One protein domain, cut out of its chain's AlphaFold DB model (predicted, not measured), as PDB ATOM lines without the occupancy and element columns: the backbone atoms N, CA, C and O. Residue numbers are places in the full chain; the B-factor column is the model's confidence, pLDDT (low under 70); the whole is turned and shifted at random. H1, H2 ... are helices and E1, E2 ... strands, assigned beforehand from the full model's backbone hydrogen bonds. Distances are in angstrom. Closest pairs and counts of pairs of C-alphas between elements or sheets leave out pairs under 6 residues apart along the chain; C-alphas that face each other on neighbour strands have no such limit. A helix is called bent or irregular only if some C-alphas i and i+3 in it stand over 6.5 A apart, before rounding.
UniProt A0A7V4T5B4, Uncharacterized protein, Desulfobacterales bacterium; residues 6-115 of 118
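What this domain is: This is residues 6 to 115 of the 118 residues of an uncharacterized protein of Desulfobacterales bacterium (UniProt A0A7V4T5B4). Picture an open frame with no packed core: two long helices, H1 and then H2, make two of its sides, and a two-stranded hairpin, E1 and E2, makes a third, far from H1. Long links join these three parts, and residues 66 to 96, between H2 and the hairpin, swing through a wide loop. The printed part has 110 residues, with two named helices followed by two named strands, in the order H1, H2, E1, E2; the class is mixed, helices and strands, and the sheet E1 - E2 is antiparallel. The whole is extended, with a radius of gyration of the C-alphas of 25.9 A and spans of 61 by 53 by 30 A.

Where its parts are: Find C-alpha 6 at (133.892, 309.526, 303.320); from there H1 runs through residues 6 to 28, 32.1 A from first to last C-alpha. Go on to C-alpha 44 at (179.378, 313.906, 297.124), where H2 begins; it holds residues 44 to 65 and is 31.3 A long. Strand E1 is residues 97 to 104, 22.3 A long. Strand E2 is residues 107 to 114, 23.2 A long, and ends at C-alpha 114, at (169.495, 309.280, 252.593).

How they stand to each other: Start with H1, which is apart from H2, from E1 and from E2. Next look at H2, which is apart from E2. In both helices each O i to N i+4 pair is within hydrogen-bond range, and neither helix is bent. Then come to E1 and E2, a hairpin of antiparallel neighbour strands, with 156 degrees between their N-to-C directions. C-alphas 97 and 114 face each other at 4.5 A, and C-alphas 104 and 107 face each other at 5.4 A. Between these strands, N 98 and O 113 are within hydrogen-bond range at 2.8 A, and so are N 109 and O 102 at 2.9 A.

The domain as a whole: The two C-alphas farthest apart are those of Tyr 6 and Gly 66, 70.9 A from each other. The printed part, residues 6 to 115, has no cut. The link from H1 to H2 is long, with 15 residues, and the link from H2 to E1 is long, with 31; the link from E1 to E2 is tight, with 2. Residues 6 to 94 stand free, among them H1 and H2, and so do residues 103 to 108. Look in the B-factor column for a mean pLDDT of 70.2 over the printed part; residues 22 to 45 and 66 to 95, 54 in number, are under 70.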
ATOM      1  N   TYR A   6     132.903 310.528 302.920       91.38
ATOM      2  CA  TYR A   6     133.892 309.526 303.320       91.38
ATOM      3  C   TYR A   6     135.021 309.342 302.293       91.38
ATOM      4  O   TYR A   6     136.194 309.250 302.660       91.38
ATOM      5  N   GLN A   7     134.690 309.335 301.000       93.25
ATOM      6  CA  GLN A   7     135.689 309.238 299.935       93.25
ATOM      7  C   GLN A   7     136.598 310.471 299.913       93.25
ATOM      8  O   GLN A   7     137.815 310.316 299.823       93.25
ATOM      9  N   MET A   8     136.044 311.676 300.090       93.69
ATOM     10  CA  MET A   8     136.852 312.900 300.180       93.69
ATOM     11  C   MET A   8     137.773 312.898 301.402       93.69
ATOM     12  O   MET A   8     138.956 313.209 301.277       93.69
ATOM     13  N   GLN A   9     137.270 312.481 302.565       94.56
ATOM     14  CA  GLN A   9     138.067 312.395 303.791       94.56
ATOM     15  C   GLN A   9     139.241 311.423 303.640       94.56
ATOM     16  O   GLN A   9     140.360 311.726 304.054       94.56
ATOM     17  N   ASN A  10     139.023 310.275 302.992       93.25
ATOM     18  CA  ASN A  10     140.089 309.308 302.743       93.25
ATOM     19  C   ASN A  10     141.165 309.865 301.814       93.25
ATOM     20  O   ASN A  10     142.352 309.730 302.111       93.25
ATOM     21  N   VAL A  11     140.762 310.531 300.731       95.19
ATOM     22  CA  VAL A  11     141.694 311.179 299.804       95.19
ATOM     23  C   VAL A  11     142.509 312.242 300.546       95.19
ATOM     24  O   VAL A  11     143.736 312.162 300.563       95.19
ATOM     25  N   LEU A  12     141.864 313.162 301.265       95.44
ATOM     26  CA  LEU A  12     142.549 314.207 302.038       95.44
ATOM     27  C   LEU A  12     143.495 313.631 303.103       95.44
ATOM     28  O   LEU A  12     144.611 314.121 303.289       95.44
ATOM     29  N   LYS A  13     143.101 312.546 303.775       93.81
ATOM     30  CA  LYS A  13     143.936 311.860 304.770       93.81
ATOM     31  C   LYS A  13     145.161 311.190 304.142       93.81
ATOM     32  O   LYS A  13     146.243 311.215 304.727       93.81
ATOM     33  N   VAL A  14     145.016 310.588 302.962       94.38
ATOM     34  CA  VAL A  14     146.137 309.983 302.227       94.38
ATOM     35  C   VAL A  14     147.088 311.066 301.723       94.38
ATOM     36  O   VAL A  14     148.291 310.965 301.962       94.38
ATOM     37  N   TYR A  15     146.562 312.129 301.112       93.06
ATOM     38  CA  TYR A  15     147.375 313.226 300.586       93.06
ATOM     39  C   TYR A  15     148.090 314.009 301.690       93.06
ATOM     40  O   TYR A  15     149.283 314.267 301.565       93.06
ATOM     41  N   SER A  16     147.428 314.308 302.811       89.62
ATOM     42  CA  SER A  16     148.085 314.950 303.961       89.62
ATOM     43  C   SER A  16     149.214 314.084 304.526       89.62
ATOM     44  O   SER A  16     150.307 314.583 304.776       89.62
ATOM     45  N   ARG A  17     149.016 312.762 304.638       90.56
ATOM     46  CA  ARG A  17     150.082 311.821 305.025       90.56
ATOM     47  C   ARG A  17     151.236 311.787 304.025       90.56
ATOM     48  O   ARG A  17     152.385 311.707 304.455       90.56
ATOM     49  N   GLN A  18     150.963 311.821 302.723       88.00
ATOM     50  CA  GLN A  18     152.002 311.858 301.688       88.00
ATOM     51  C   GLN A  18     152.795 313.167 301.737       88.00
ATOM     52  O   GLN A  18     154.022 313.134 301.681       88.00
ATOM     53  N   LEU A  19     152.119 314.302 301.928       85.12
ATOM     54  CA  LEU A  19     152.749 315.615 302.036       85.12
ATOM     55  C   LEU A  19     153.628 315.717 303.295       85.12
ATOM     56  O   LEU A  19     154.781 316.144 303.222       85.12
ATOM     57  N   SER A  20     153.132 315.230 304.436       79.75
ATOM     58  CA  SER A  20     153.901 315.160 305.684       79.75
ATOM     59  C   SER A  20     155.092 314.205 305.581       79.75
ATOM     60  O   SER A  20     156.169 314.499 306.086       79.75
ATOM     61  N   LYS A  21     154.951 313.070 304.888       76.62
ATOM     62  CA  LYS A  21     156.082 312.163 304.643       76.62
ATOM     63  C   LYS A  21     157.112 312.771 303.695       76.62
ATOM     64  O   LYS A  21     158.294 312.611 303.947       76.62
ATOM     65  N   ASN A  22     156.700 313.488 302.651       68.50
ATOM     66  CA  ASN A  22     157.629 314.120 301.712       68.50
ATOM     67  C   ASN A  22     158.422 315.265 302.371       68.50
ATOM     68  O   ASN A  22     159.630 315.393 302.181       68.50
ATOM     69  N   THR A  23     157.763 316.059 303.219       64.88
ATOM     70  CA  THR A  23     158.435 317.099 304.018       64.88
ATOM     71  C   THR A  23     159.386 316.501 305.055       64.88
ATOM     72  O   THR A  23     160.497 317.003 305.213       64.88
ATOM     73  N   LEU A  24     159.010 315.391 305.701       59.34
ATOM     74  CA  LEU A  24     159.897 314.657 306.605       59.34
ATOM     75  C   LEU A  24     161.046 313.960 305.868       59.34
ATOM     76  O   LEU A  24     162.151 313.998 306.374       59.34
ATOM     77  N   SER A  25     160.860 313.403 304.671       58.00
ATOM     78  CA  SER A  25     161.965 312.849 303.871       58.00
ATOM     79  C   SER A  25     162.976 313.926 303.469       58.00
ATOM     80  O   SER A  25     164.177 313.682 303.523       58.00
ATOM     81  N   LYS A  26     162.509 315.143 303.152       57.44
ATOM     82  CA  LYS A  26     163.373 316.303 302.867       57.44
ATOM     83  C   LYS A  26     164.055 316.876 304.122       57.44
ATOM     84  O   LYS A  26     165.099 317.508 304.015       57.44
ATOM     85  N   LYS A  27     163.479 316.668 305.312       54.09
ATOM     86  CA  LYS A  27     164.068 317.073 306.603       54.09
ATOM     87  C   LYS A  27     164.987 315.991 307.192       54.09
ATOM     88  O   LYS A  27     166.008 316.309 307.788       54.09
ATOM     89  N   ASN A  28     164.687 314.718 306.965       48.94
ATOM     90  CA  ASN A  28     165.472 313.572 307.427       48.94
ATOM     91  C   ASN A  28     166.703 313.311 306.546       48.94
ATOM     92  O   ASN A  28     167.620 312.640 307.001       48.94
ATOM     93  N   SER A  29     166.785 313.894 305.340       49.91
ATOM     94  CA  SER A  29     168.067 314.046 304.635       49.91
ATOM     95  C   SER A  29     168.998 315.067 305.303       49.91
ATOM     96  O   SER A  29     170.175 315.108 304.967       49.91
ATOM     97  N   ALA A  30     168.492 315.897 306.226       51.28
ATOM     98  CA  ALA A  30     169.308 316.807 307.029       51.28
ATOM     99  C   ALA A  30     169.604 316.251 308.434       51.28
ATOM    100  O   ALA A  30     170.669 316.524 308.972       51.28
ATOM    101  N   THR A  31     168.712 315.451 309.028       54.25
ATOM    102  CA  THR A  31     168.923 314.881 310.371       54.25
ATOM    103  C   THR A  31     168.133 313.582 310.565       54.25
ATOM    104  O   THR A  31     166.960 313.650 310.922       54.25
ATOM    105  N   ALA A  32     168.744 312.419 310.313       49.88
ATOM    106  CA  ALA A  32     168.514 311.129 310.998       49.88
ATOM    107  C   ALA A  32     168.922 309.951 310.097       49.88
ATOM    108  O   ALA A  32     168.079 309.189 309.618       49.88
ATOM    109  N   GLU A  33     170.226 309.750 309.915       46.12
ATOM    110  CA  GLU A  33     170.727 308.417 309.592       46.12
ATOM    111  C   GLU A  33     170.909 307.646 310.907       46.12
ATOM    112  O   GLU A  33     171.755 307.967 311.740       46.12
ATOM    113  N   LYS A  34     170.057 306.638 311.122       52.19
ATOM    114  CA  LYS A  34     170.297 305.554 312.090       52.19
ATOM    115  C   LYS A  34     171.618 304.869 311.690       52.19
ATOM    116  O   LYS A  34     171.837 304.735 310.484       52.19
ATOM    117  N   PRO A  35     172.483 304.421 312.622       49.28
ATOM    118  CA  PRO A  35     173.829 303.994 312.271       49.28
ATOM    119  C   PRO A  35     173.746 302.645 311.559       49.28
ATOM    120  O   PRO A  35     173.626 301.592 312.180       49.28
ATOM    121  N   GLN A  36     173.753 302.680 310.229       50.72
ATOM    122  CA  GLN A  36     174.041 301.511 309.422       50.72
ATOM    123  C   GLN A  36     175.562 301.465 309.315       50.72
ATOM    124  O   GLN A  36     176.158 302.276 308.610       50.72
ATOM    125  N   ALA A  37     176.159 300.566 310.094       50.44
ATOM    126  CA  ALA A  37     177.580 300.481 310.418       50.44
ATOM    127  C   ALA A  37     178.547 300.252 309.235       50.44
ATOM    128  O   ALA A  37     179.680 299.885 309.478       50.44
ATOM    129  N   ASP A  38     178.147 300.500 307.986       49.69
ATOM    130  CA  ASP A  38     179.013 300.333 306.809       49.69
ATOM    131  C   ASP A  38     178.711 301.304 305.655       49.69
ATOM    132  O   ASP A  38     179.132 301.097 304.515       49.69
ATOM    133  N   LYS A  39     178.001 302.412 305.902       50.72
ATOM    134  CA  LYS A  39     177.949 303.487 304.902       50.72
ATOM    135  C   LYS A  39     179.153 304.396 305.078       50.72
ATOM    136  O   LYS A  39     179.111 305.361 305.834       50.72
ATOM    137  N   ILE A  40     180.219 304.109 304.330       56.19
ATOM    138  CA  ILE A  40     181.258 305.102 304.059       56.19
ATOM    139  C   ILE A  40     180.556 306.259 303.343       56.19
ATOM    140  O   ILE A  40     180.243 306.182 302.154       56.19
ATOM    141  N   SER A  41     180.247 307.311 304.100       56.69
ATOM    142  CA  SER A  41     179.759 308.586 303.586       56.69
ATOM    143  C   SER A  41     180.908 309.249 302.836       56.69
ATOM    144  O   SER A  41     181.598 310.134 303.339       56.69
ATOM    145  N   ILE A  42     181.195 308.749 301.633       59.44
ATOM    146  CA  ILE A  42     182.050 309.469 300.702       59.44
ATOM    147  C   ILE A  42     181.247 310.715 300.366       59.44
ATOM    148  O   ILE A  42     180.160 310.617 299.786       59.44
ATOM    149  N   SER A  43     181.752 311.878 300.784       65.62
ATOM    150  CA  SER A  43     181.134 313.152 300.446       65.62
ATOM    151  C   SER A  43     180.857 313.172 298.944       65.62
ATOM    152  O   SER A  43     181.626 312.635 298.139       65.62
ATOM    153  N   ILE A  44     179.734 313.765 298.544       68.75
ATOM    154  CA  ILE A  44     179.378 313.906 297.124       68.75
ATOM    155  C   ILE A  44     180.566 314.502 296.346       68.75
ATOM    156  O   ILE A  44     180.861 314.076 295.234       68.75
ATOM    157  N   GLU A  45     181.319 315.394 296.987       69.62
ATOM    158  CA  GLU A  45     182.576 315.959 296.503       69.62
ATOM    159  C   GLU A  45     183.687 314.917 296.273       69.62
ATOM    160  O   GLU A  45     184.315 314.922 295.218       69.62
ATOM    161  N   GLY A  46     183.900 313.967 297.190       75.62
ATOM    162  CA  GLY A  46     184.853 312.867 297.010       75.62
ATOM    163  C   GLY A  46     184.479 311.940 295.848       75.62
ATOM    164  O   GLY A  46     185.346 311.541 295.068       75.62
ATOM    165  N   LYS A  47     183.180 311.667 295.666       77.62
ATOM    166  CA  LYS A  47     182.679 310.900 294.515       77.62
ATOM    167  C   LYS A  47     182.899 311.654 293.203       77.62
ATOM    168  O   LYS A  47     183.357 311.059 292.229       77.62
ATOM    169  N   LEU A  48     182.610 312.955 293.177       80.94
ATOM    170  CA  LEU A  48     182.855 313.801 292.008       80.94
ATOM    171  C   LEU A  48     184.348 313.888 291.680       80.94
ATOM    172  O   LEU A  48     184.710 313.768 290.516       80.94
ATOM    173  N   LYS A  49     185.216 313.998 292.689       83.12
ATOM    174  CA  LYS A  49     186.674 313.996 292.511       83.12
ATOM    175  C   LYS A  49     187.185 312.669 291.945       83.12
ATOM    176  O   LYS A  49     188.028 312.673 291.056       83.12
ATOM    177  N   ALA A  50     186.647 311.539 292.404       86.12
ATOM    178  CA  ALA A  50     186.990 310.225 291.862       86.12
ATOM    179  C   ALA A  50     186.552 310.070 290.395       86.12
ATOM    180  O   ALA A  50     187.329 309.592 289.571       86.12
ATOM    181  N   ILE A  51     185.341 310.524 290.053       87.38
ATOM    182  CA  ILE A  51     184.851 310.530 288.665       87.38
ATOM    183  C   ILE A  51     185.712 311.454 287.798       87.38
ATOM    184  O   ILE A  51     186.116 311.056 286.711       87.38
ATOM    185  N   TYR A  52     186.034 312.652 288.289       90.38
ATOM    186  CA  TYR A  52     186.885 313.611 287.591       90.38
ATOM    187  C   TYR A  52     188.259 313.017 287.278       90.38
ATOM    188  O   TYR A  52     188.689 313.053 286.130       90.38
ATOM    189  N   ASN A  53     188.907 312.400 288.267       89.88
ATOM    190  CA  ASN A  53     190.201 311.751 288.073       89.88
ATOM    191  C   ASN A  53     190.115 310.595 287.070       89.88
ATOM    192  O   ASN A  53     191.009 310.430 286.248       89.88
ATOM    193  N   ASN A  54     189.032 309.814 287.106       91.00
ATOM    194  CA  ASN A  54     188.838 308.712 286.168       91.00
ATOM    195  C   ASN A  54     188.668 309.212 284.724       91.00
ATOM    196  O   ASN A  54     189.307 308.704 283.811       91.00
ATOM    197  N   VAL A  55     187.857 310.254 284.525       91.94
ATOM    198  CA  VAL A  55     187.661 310.878 283.208       91.94
ATOM    199  C   VAL A  55     188.945 311.545 282.721       91.94
ATOM    200  O   VAL A  55     189.301 311.394 281.558       91.94
ATOM    201  N   ALA A  56     189.666 312.251 283.595       92.50
ATOM    202  CA  ALA A  56     190.939 312.873 283.248       92.50
ATOM    203  C   ALA A  56     191.965 311.828 282.791       92.50
ATOM    204  O   ALA A  56     192.598 312.009 281.752       92.50
ATOM    205  N   ASN A  57     192.071 310.711 283.514       91.19
ATOM    206  CA  ASN A  57     192.958 309.616 283.141       91.19
ATOM    207  C   ASN A  57     192.533 308.966 281.822       91.19
ATOM    208  O   ASN A  57     193.383 308.788 280.963       91.19
ATOM    209  N   ASP A  58     191.241 308.686 281.617       86.75
ATOM    210  CA  ASP A  58     190.727 308.128 280.354       86.75
ATOM    211  C   ASP A  58     190.999 309.062 279.161       86.75
ATOM    212  O   ASP A  58     191.371 308.604 278.082       86.75
ATOM    213  N   ILE A  59     190.888 310.380 279.346       87.69
ATOM    214  CA  ILE A  59     191.222 311.363 278.306       87.69
ATOM    215  C   ILE A  59     192.718 311.333 277.985       87.69
ATOM    216  O   ILE A  59     193.076 311.256 276.809       87.69
ATOM    217  N   VAL A  60     193.586 311.391 279.000       90.56
ATOM    218  CA  VAL A  60     195.046 311.336 278.807       90.56
ATOM    219  C   VAL A  60     195.424 310.050 278.086       90.56
ATOM    220  O   VAL A  60     196.098 310.087 277.063       90.56
ATOM    221  N   ASP A  61     194.898 308.931 278.556       85.38
ATOM    222  CA  ASP A  61     195.103 307.620 277.972       85.38
ATOM    223  C   ASP A  61     194.667 307.547 276.501       85.38
ATOM    224  O   ASP A  61     195.375 306.976 275.671       85.38
ATOM    225  N   ARG A  62     193.511 308.123 276.149       83.88
ATOM    226  CA  ARG A  62     193.031 308.185 274.757       83.88
ATOM    227  C   ARG A  62     193.929 309.041 273.877       83.88
ATOM    228  O   ARG A  62     194.188 308.666 272.736       83.88
ATOM    229  N   ILE A  63     194.428 310.157 274.405       82.81
ATOM    230  CA  ILE A  63     195.387 311.013 273.699       82.81
ATOM    231  C   ILE A  63     196.693 310.247 273.470       82.81
ATOM    232  O   ILE A  63     197.191 310.218 272.347       82.81
ATOM    233  N   THR A  64     197.223 309.580 274.499       82.94
ATOM    234  CA  THR A  64     198.461 308.796 274.405       82.94
ATOM    235  C   THR A  64     198.323 307.621 273.440       82.94
ATOM    236  O   THR A  64     199.251 307.339 272.686       82.94
ATOM    237  N   ARG A  65     197.167 306.950 273.423       79.62
ATOM    238  CA  ARG A  65     196.894 305.834 272.505       79.62
ATOM    239  C   ARG A  65     196.591 306.278 271.068       79.62
ATOM    240  O   ARG A  65     196.522 305.424 270.192       79.62
ATOM    241  N   GLY A  66     196.439 307.581 270.809       64.94
ATOM    242  CA  GLY A  66     196.220 308.132 269.467       64.94
ATOM    243  C   GLY A  66     194.913 307.688 268.803       64.94
ATOM    244  O   GLY A  66     194.755 307.850 267.592       64.94
ATOM    245  N   ASP A  67     193.980 307.122 269.573       60.06
ATOM    246  CA  ASP A  67     192.770 306.522 269.029       60.06
ATOM    247  C   ASP A  67     191.722 307.603 268.740       60.06
ATOM    248  O   ASP A  67     191.158 308.230 269.644       60.06
ATOM    249  N   ARG A  68     191.451 307.836 267.451       61.38
ATOM    250  CA  ARG A  68     190.334 308.669 266.989       61.38
ATOM    251  C   ARG A  68     189.050 307.846 267.024       61.38
ATOM    252  O   ARG A  68     188.464 307.558 265.990       61.38
ATOM    253  N   GLY A  69     188.631 307.536 268.246       61.00
ATOM    254  CA  GLY A  69     187.308 307.050 268.598       61.00
ATOM    255  C   GLY A  69     186.863 305.786 267.874       61.00
ATOM    256  O   GLY A  69     186.171 305.871 266.863       61.00
ATOM    257  N   ASP A  70     187.057 304.630 268.502       54.88
ATOM    258  CA  ASP A  70     186.085 303.551 268.353       54.88
ATOM    259  C   ASP A  70     185.828 302.833 269.689       54.88
ATOM    260  O   ASP A  70     186.730 302.338 270.353       54.88
ATOM    261  N   LYS A  71     184.549 302.826 270.084       60.69
ATOM    262  CA  LYS A  71     183.888 301.927 271.050       60.69
ATOM    263  C   LYS A  71     184.725 301.442 272.249       60.69
ATOM    264  O   LYS A  71     185.308 300.364 272.223       60.69
ATOM    265  N   SER A  72     184.575 302.115 273.390       50.66
ATOM    266  CA  SER A  72     184.717 301.448 274.693       50.66
ATOM    267  C   SER A  72     183.351 301.348 275.363       50.66
ATOM    268  O   SER A  72     182.971 302.123 276.238       50.66
ATOM    269  N   GLU A  73     182.576 300.375 274.889       56.16
ATOM    270  CA  GLU A  73     181.626 299.685 275.746       56.16
ATOM    271  C   GLU A  73     182.449 298.901 276.775       56.16
ATOM    272  O   GLU A  73     183.215 298.019 276.386       56.16
ATOM    273  N   LYS A  74     182.282 299.235 278.061       60.88
ATOM    274  CA  LYS A  74     182.381 298.380 279.266       60.88
ATOM    275  C   LYS A  74     183.073 299.104 280.420       60.88
ATOM    276  O   LYS A  74     184.268 298.950 280.634       60.88
ATOM    277  N   ALA A  75     182.270 299.757 281.255       46.69
ATOM    278  CA  ALA A  75     182.517 299.769 282.693       46.69
ATOM    279  C   ALA A  75     181.228 300.089 283.469       46.69
ATOM    280  O   ALA A  75     180.821 301.240 283.577       46.69
ATOM    281  N   GLY A  76     180.624 299.046 284.048       43.53
ATOM    282  CA  GLY A  76     179.898 299.157 285.314       43.53
ATOM    283  C   GLY A  76     178.377 299.298 285.262       43.53
ATOM    284  O   GLY A  76     177.866 300.399 285.423       43.53
ATOM    285  N   HIS A  77     177.663 298.170 285.215       38.56
ATOM    286  CA  HIS A  77     176.677 297.832 286.255       38.56
ATOM    287  C   HIS A  77     176.172 296.396 286.071       38.56
ATOM    288  O   HIS A  77     175.442 296.095 285.131       38.56
ATOM    289  N   GLY A  78     176.527 295.518 287.008       47.31
ATOM    290  CA  GLY A  78     175.586 294.485 287.409       47.31
ATOM    291  C   GLY A  78     174.484 295.167 288.214       47.31
ATOM    292  O   GLY A  78     174.806 295.924 289.123       47.31
ATOM    293  N   ILE A  79     173.230 294.961 287.817       42.56
ATOM    294  CA  ILE A  79     172.033 294.754 288.647       42.56
ATOM    295  C   ILE A  79     170.891 294.400 287.676       42.56
ATOM    296  O   ILE A  79     170.579 295.165 286.771       42.56
ATOM    297  N   ALA A  80     170.287 293.240 287.941       39.72
ATOM    298  CA  ALA A  80     168.963 292.765 287.537       39.72
ATOM    299  C   ALA A  80     168.660 292.564 286.041       39.72
ATOM    300  O   ALA A  80     168.347 293.481 285.284       39.72
ATOM    301  N   GLU A  81     168.612 291.283 285.677       49.47
ATOM    302  CA  GLU A  81     167.758 290.750 284.624       49.47
ATOM    303  C   GLU A  81     166.312 291.246 284.792       49.47
ATOM    304  O   GLU A  81     165.653 290.938 285.782       49.47
ATOM    305  N   GLN A  82     165.802 291.969 283.796       45.25
ATOM    306  CA  GLN A  82     164.423 291.838 283.326       45.25
ATOM    307  C   GLN A  82     164.330 292.377 281.893       45.25
ATOM    308  O   GLN A  82     164.320 293.578 281.641       45.25
ATOM    309  N   SER A  83     164.342 291.419 280.961       50.72
ATOM    310  CA  SER A  83     163.749 291.437 279.618       50.72
ATOM    311  C   SER A  83     163.578 292.800 278.926       50.72
ATOM    312  O   SER A  83     162.545 293.456 279.060       50.72
ATOM    313  N   GLN A  84     164.520 293.135 278.045       45.09
ATOM    314  CA  GLN A  84     164.224 293.923 276.846       45.09
ATOM    315  C   GLN A  84     164.475 293.055 275.606       45.09
ATOM    316  O   GLN A  84     165.377 292.212 275.632       45.09
ATOM    317  N   PRO A  85     163.658 293.190 274.547       42.16
ATOM    318  CA  PRO A  85     163.708 292.283 273.417       42.16
ATOM    319  C   PRO A  85     165.035 292.455 272.684       42.16
ATOM    320  O   PRO A  85     165.476 293.566 272.390       42.16
ATOM    321  N   LYS A  86     165.665 291.316 272.399       42.12
ATOM    322  CA  LYS A  86     166.820 291.174 271.519       42.12
ATOM    323  C   LYS A  86     166.464 291.827 270.179       42.12
ATOM    324  O   LYS A  86     165.705 291.261 269.401       42.12
ATOM    325  N   ILE A  87     166.973 293.028 269.918       48.22
ATOM    326  CA  ILE A  87     166.975 293.565 268.558       48.22
ATOM    327  C   ILE A  87     168.142 292.872 267.872       48.22
ATOM    328  O   ILE A  87     169.306 293.233 268.060       48.22
ATOM    329  N   GLU A  88     167.818 291.809 267.148       43.06
ATOM    330  CA  GLU A  88     168.727 291.169 266.214       43.06
ATOM    331  C   GLU A  88     169.221 292.249 265.248       43.06
ATOM    332  O   GLU A  88     168.466 292.816 264.459       43.06
ATOM    333  N   ARG A  89     170.501 292.613 265.381       45.16
ATOM    334  CA  ARG A  89     171.175 293.483 264.422       45.16
ATOM    335  C   ARG A  89     171.338 292.674 263.143       45.16
ATOM    336  O   ARG A  89     172.342 291.991 262.964       45.16
ATOM    337  N   GLU A  90     170.339 292.738 262.271       42.69
ATOM    338  CA  GLU A  90     170.489 292.273 260.902       42.69
ATOM    339  C   GLU A  90     171.582 293.098 260.223       42.69
ATOM    340  O   GLU A  90     171.407 294.274 259.883       42.69
ATOM    341  N   ASN A  91     172.725 292.447 260.023       51.16
ATOM    342  CA  ASN A  91     173.728 292.844 259.054       51.16
ATOM    343  C   ASN A  91     173.038 293.049 257.712       51.16
ATOM    344  O   ASN A  91     172.683 292.102 257.016       51.16
ATOM    345  N   SER A  92     172.866 294.302 257.331       47.91
ATOM    346  CA  SER A  92     172.490 294.606 255.972       47.91
ATOM    347  C   SER A  92     173.185 295.887 255.559       47.91
ATOM    348  O   SER A  92     173.086 296.918 256.219       47.91
ATOM    349  N   ASN A  93     173.911 295.795 254.446       55.78
ATOM    350  CA  ASN A  93     174.463 296.902 253.671       55.78
ATOM    351  C   ASN A  93     173.334 297.783 253.090       55.78
ATOM    352  O   ASN A  93     173.322 298.110 251.906       55.78
ATOM    353  N   LYS A  94     172.328 298.120 253.900       58.50
ATOM    354  CA  LYS A  94     171.221 298.993 253.541       58.50
ATOM    355  C   LYS A  94     171.716 300.422 253.737       58.50
ATOM    356  O   LYS A  94     172.263 300.766 254.787       58.50
ATOM    357  N   LYS A  95     171.579 301.234 252.685       64.75
ATOM    358  CA  LYS A  95     171.849 302.677 252.719       64.75
ATOM    359  C   LYS A  95     171.171 303.239 253.969       64.75
ATOM    360  O   LYS A  95     169.982 303.011 254.163       64.75
ATOM    361  N   ALA A  96     171.945 303.883 254.842       72.69
ATOM    362  CA  ALA A  96     171.408 304.428 256.079       72.69
ATOM    363  C   ALA A  96     170.419 305.538 255.710       72.69
ATOM    364  O   ALA A  96     170.813 306.562 255.155       72.69
ATOM    365  N   GLU A  97     169.137 305.300 255.956       80.06
ATOM    366  CA  GLU A  97     168.068 306.232 255.625       80.06
ATOM    367  C   GLU A  97     167.455 306.759 256.923       80.06
ATOM    368  O   GLU A  97     167.061 305.994 257.803       80.06
ATOM    369  N   PHE A  98     167.442 308.079 257.074       85.94
ATOM    370  CA  PHE A  98     166.882 308.770 258.223       85.94
ATOM    371  C   PHE A  98     165.418 309.099 257.955       85.94
ATOM    372  O   PHE A  98     165.104 309.986 257.162       85.94
ATOM    373  N   ILE A  99     164.522 308.382 258.628       90.81
ATOM    374  CA  ILE A  99     163.077 308.580 258.517       90.81
ATOM    375  C   ILE A  99     162.622 309.505 259.646       90.81
ATOM    376  O   ILE A  99     162.869 309.227 260.820       90.81
ATOM    377  N   TYR A 100     161.923 310.587 259.307       89.06
ATOM    378  CA  TYR A 100     161.363 311.522 260.282       89.06
ATOM    379  C   TYR A 100     159.926 311.901 259.938       89.06
ATOM    380  O   TYR A 100     159.507 311.898 258.782       89.06
ATOM    381  N   ASN A 101     159.154 312.243 260.967       92.19
ATOM    382  CA  ASN A 101     157.768 312.658 260.809       92.19
ATOM    383  C   ASN A 101     157.654 314.163 261.024       92.19
ATOM    384  O   ASN A 101     158.127 314.678 262.035       92.19
ATOM    385  N   THR A 102     156.973 314.850 260.113       88.75
ATOM    386  CA  THR A 102     156.554 316.240 260.307       88.75
ATOM    387  C   THR A 102     155.062 316.250 260.624       88.75
ATOM    388  O   THR A 102     154.271 315.615 259.921       88.75
ATOM    389  N   ILE A 103     154.681 316.941 261.696       89.06
ATOM    390  CA  ILE A 103     153.282 317.147 262.077       89.06
ATOM    391  C   ILE A 103     152.971 318.622 261.837       89.06
ATOM    392  O   ILE A 103     153.574 319.478 262.475       89.06
ATOM    393  N   ASP A 104     152.041 318.899 260.929       83.19
ATOM    394  CA  ASP A 104     151.508 320.245 260.698       83.19
ATOM    395  C   ASP A 104     149.978 320.188 260.752       83.19
ATOM    396  O   ASP A 104     149.365 319.357 260.077       83.19
ATOM    397  N   ASN A 105     149.369 321.017 261.606       70.50
ATOM    398  CA  ASN A 105     147.919 321.130 261.799       70.50
ATOM    399  C   ASN A 105     147.180 319.775 261.805       70.50
ATOM    400  O   ASN A 105     146.234 319.547 261.051       70.50
ATOM    401  N   SER A 106     147.637 318.853 262.666       72.38
ATOM    402  CA  SER A 106     147.085 317.497 262.857       72.38
ATOM    403  C   SER A 106     147.296 316.506 261.695       72.38
ATOM    404  O   SER A 106     146.875 315.352 261.765       72.38
ATOM    405  N   LYS A 107     148.004 316.893 260.626       78.62
ATOM    406  CA  LYS A 107     148.370 315.992 259.523       78.62
ATOM    407  C   LYS A 107     149.804 315.501 259.701       78.62
ATOM    408  O   LYS A 107     150.749 316.289 259.712       78.62
ATOM    409  N   LYS A 108     149.970 314.181 259.820       88.62
ATOM    410  CA  LYS A 108     151.281 313.520 259.874       88.62
ATOM    411  C   LYS A 108     151.782 313.244 258.456       88.62
ATOM    412  O   LYS A 108     151.099 312.573 257.687       88.62
ATOM    413  N   LYS A 109     152.990 313.710 258.135       88.56
ATOM    414  CA  LYS A 109     153.729 313.336 256.921       88.56
ATOM    415  C   LYS A 109     155.018 312.620 257.309       88.56
ATOM    416  O   LYS A 109     155.753 313.108 258.166       88.56
ATOM    417  N   THR A 110     155.277 311.479 256.682       91.31
ATOM    418  CA  THR A 110     156.518 310.716 256.854       91.31
ATOM    419  C   THR A 110     157.479 311.100 255.737       91.31
ATOM    420  O   THR A 110     157.137 310.962 254.565       91.31
ATOM    421  N   ASN A 111     158.663 311.582 256.101       89.69
ATOM    422  CA  ASN A 111     159.728 311.983 255.188       89.69
ATOM    423  C   ASN A 111     160.966 311.118 255.421       89.69
ATOM    424  O   ASN A 111     161.150 310.558 256.504       89.69
ATOM    425  N   SER A 112     161.822 311.030 254.406       88.12
ATOM    426  CA  SER A 112     163.001 310.174 254.438       88.12
ATOM    427  C   SER A 112     164.208 310.859 253.804       88.12
ATOM    428  O   SER A 112     164.081 311.500 252.760       88.12
ATOM    429  N   LEU A 113     165.371 310.753 254.449       88.50
ATOM    430  CA  LEU A 113     166.623 311.380 254.029       88.50
ATOM    431  C   LEU A 113     167.748 310.343 253.953       88.50
ATOM    432  O   LEU A 113     168.105 309.715 254.946       88.50
ATOM    433  N   SER A 114     168.359 310.188 252.780       84.75
ATOM    434  CA  SER A 114     169.495 309.280 252.593       84.75
ATOM    435  C   SER A 114     170.788 309.859 253.177       84.75
ATOM    436  O   SER A 114     171.190 310.966 252.821       84.75
ATOM    437  N   ILE A 115     171.482 309.091 254.020       80.81
ATOM    438  CA  ILE A 115     172.787 309.462 254.579       80.81
ATOM    439  C   ILE A 115     173.893 308.816 253.736       80.81
ATOM    440  O   ILE A 115     174.001 307.590 253.649       80.81
TER     441      ILE A 115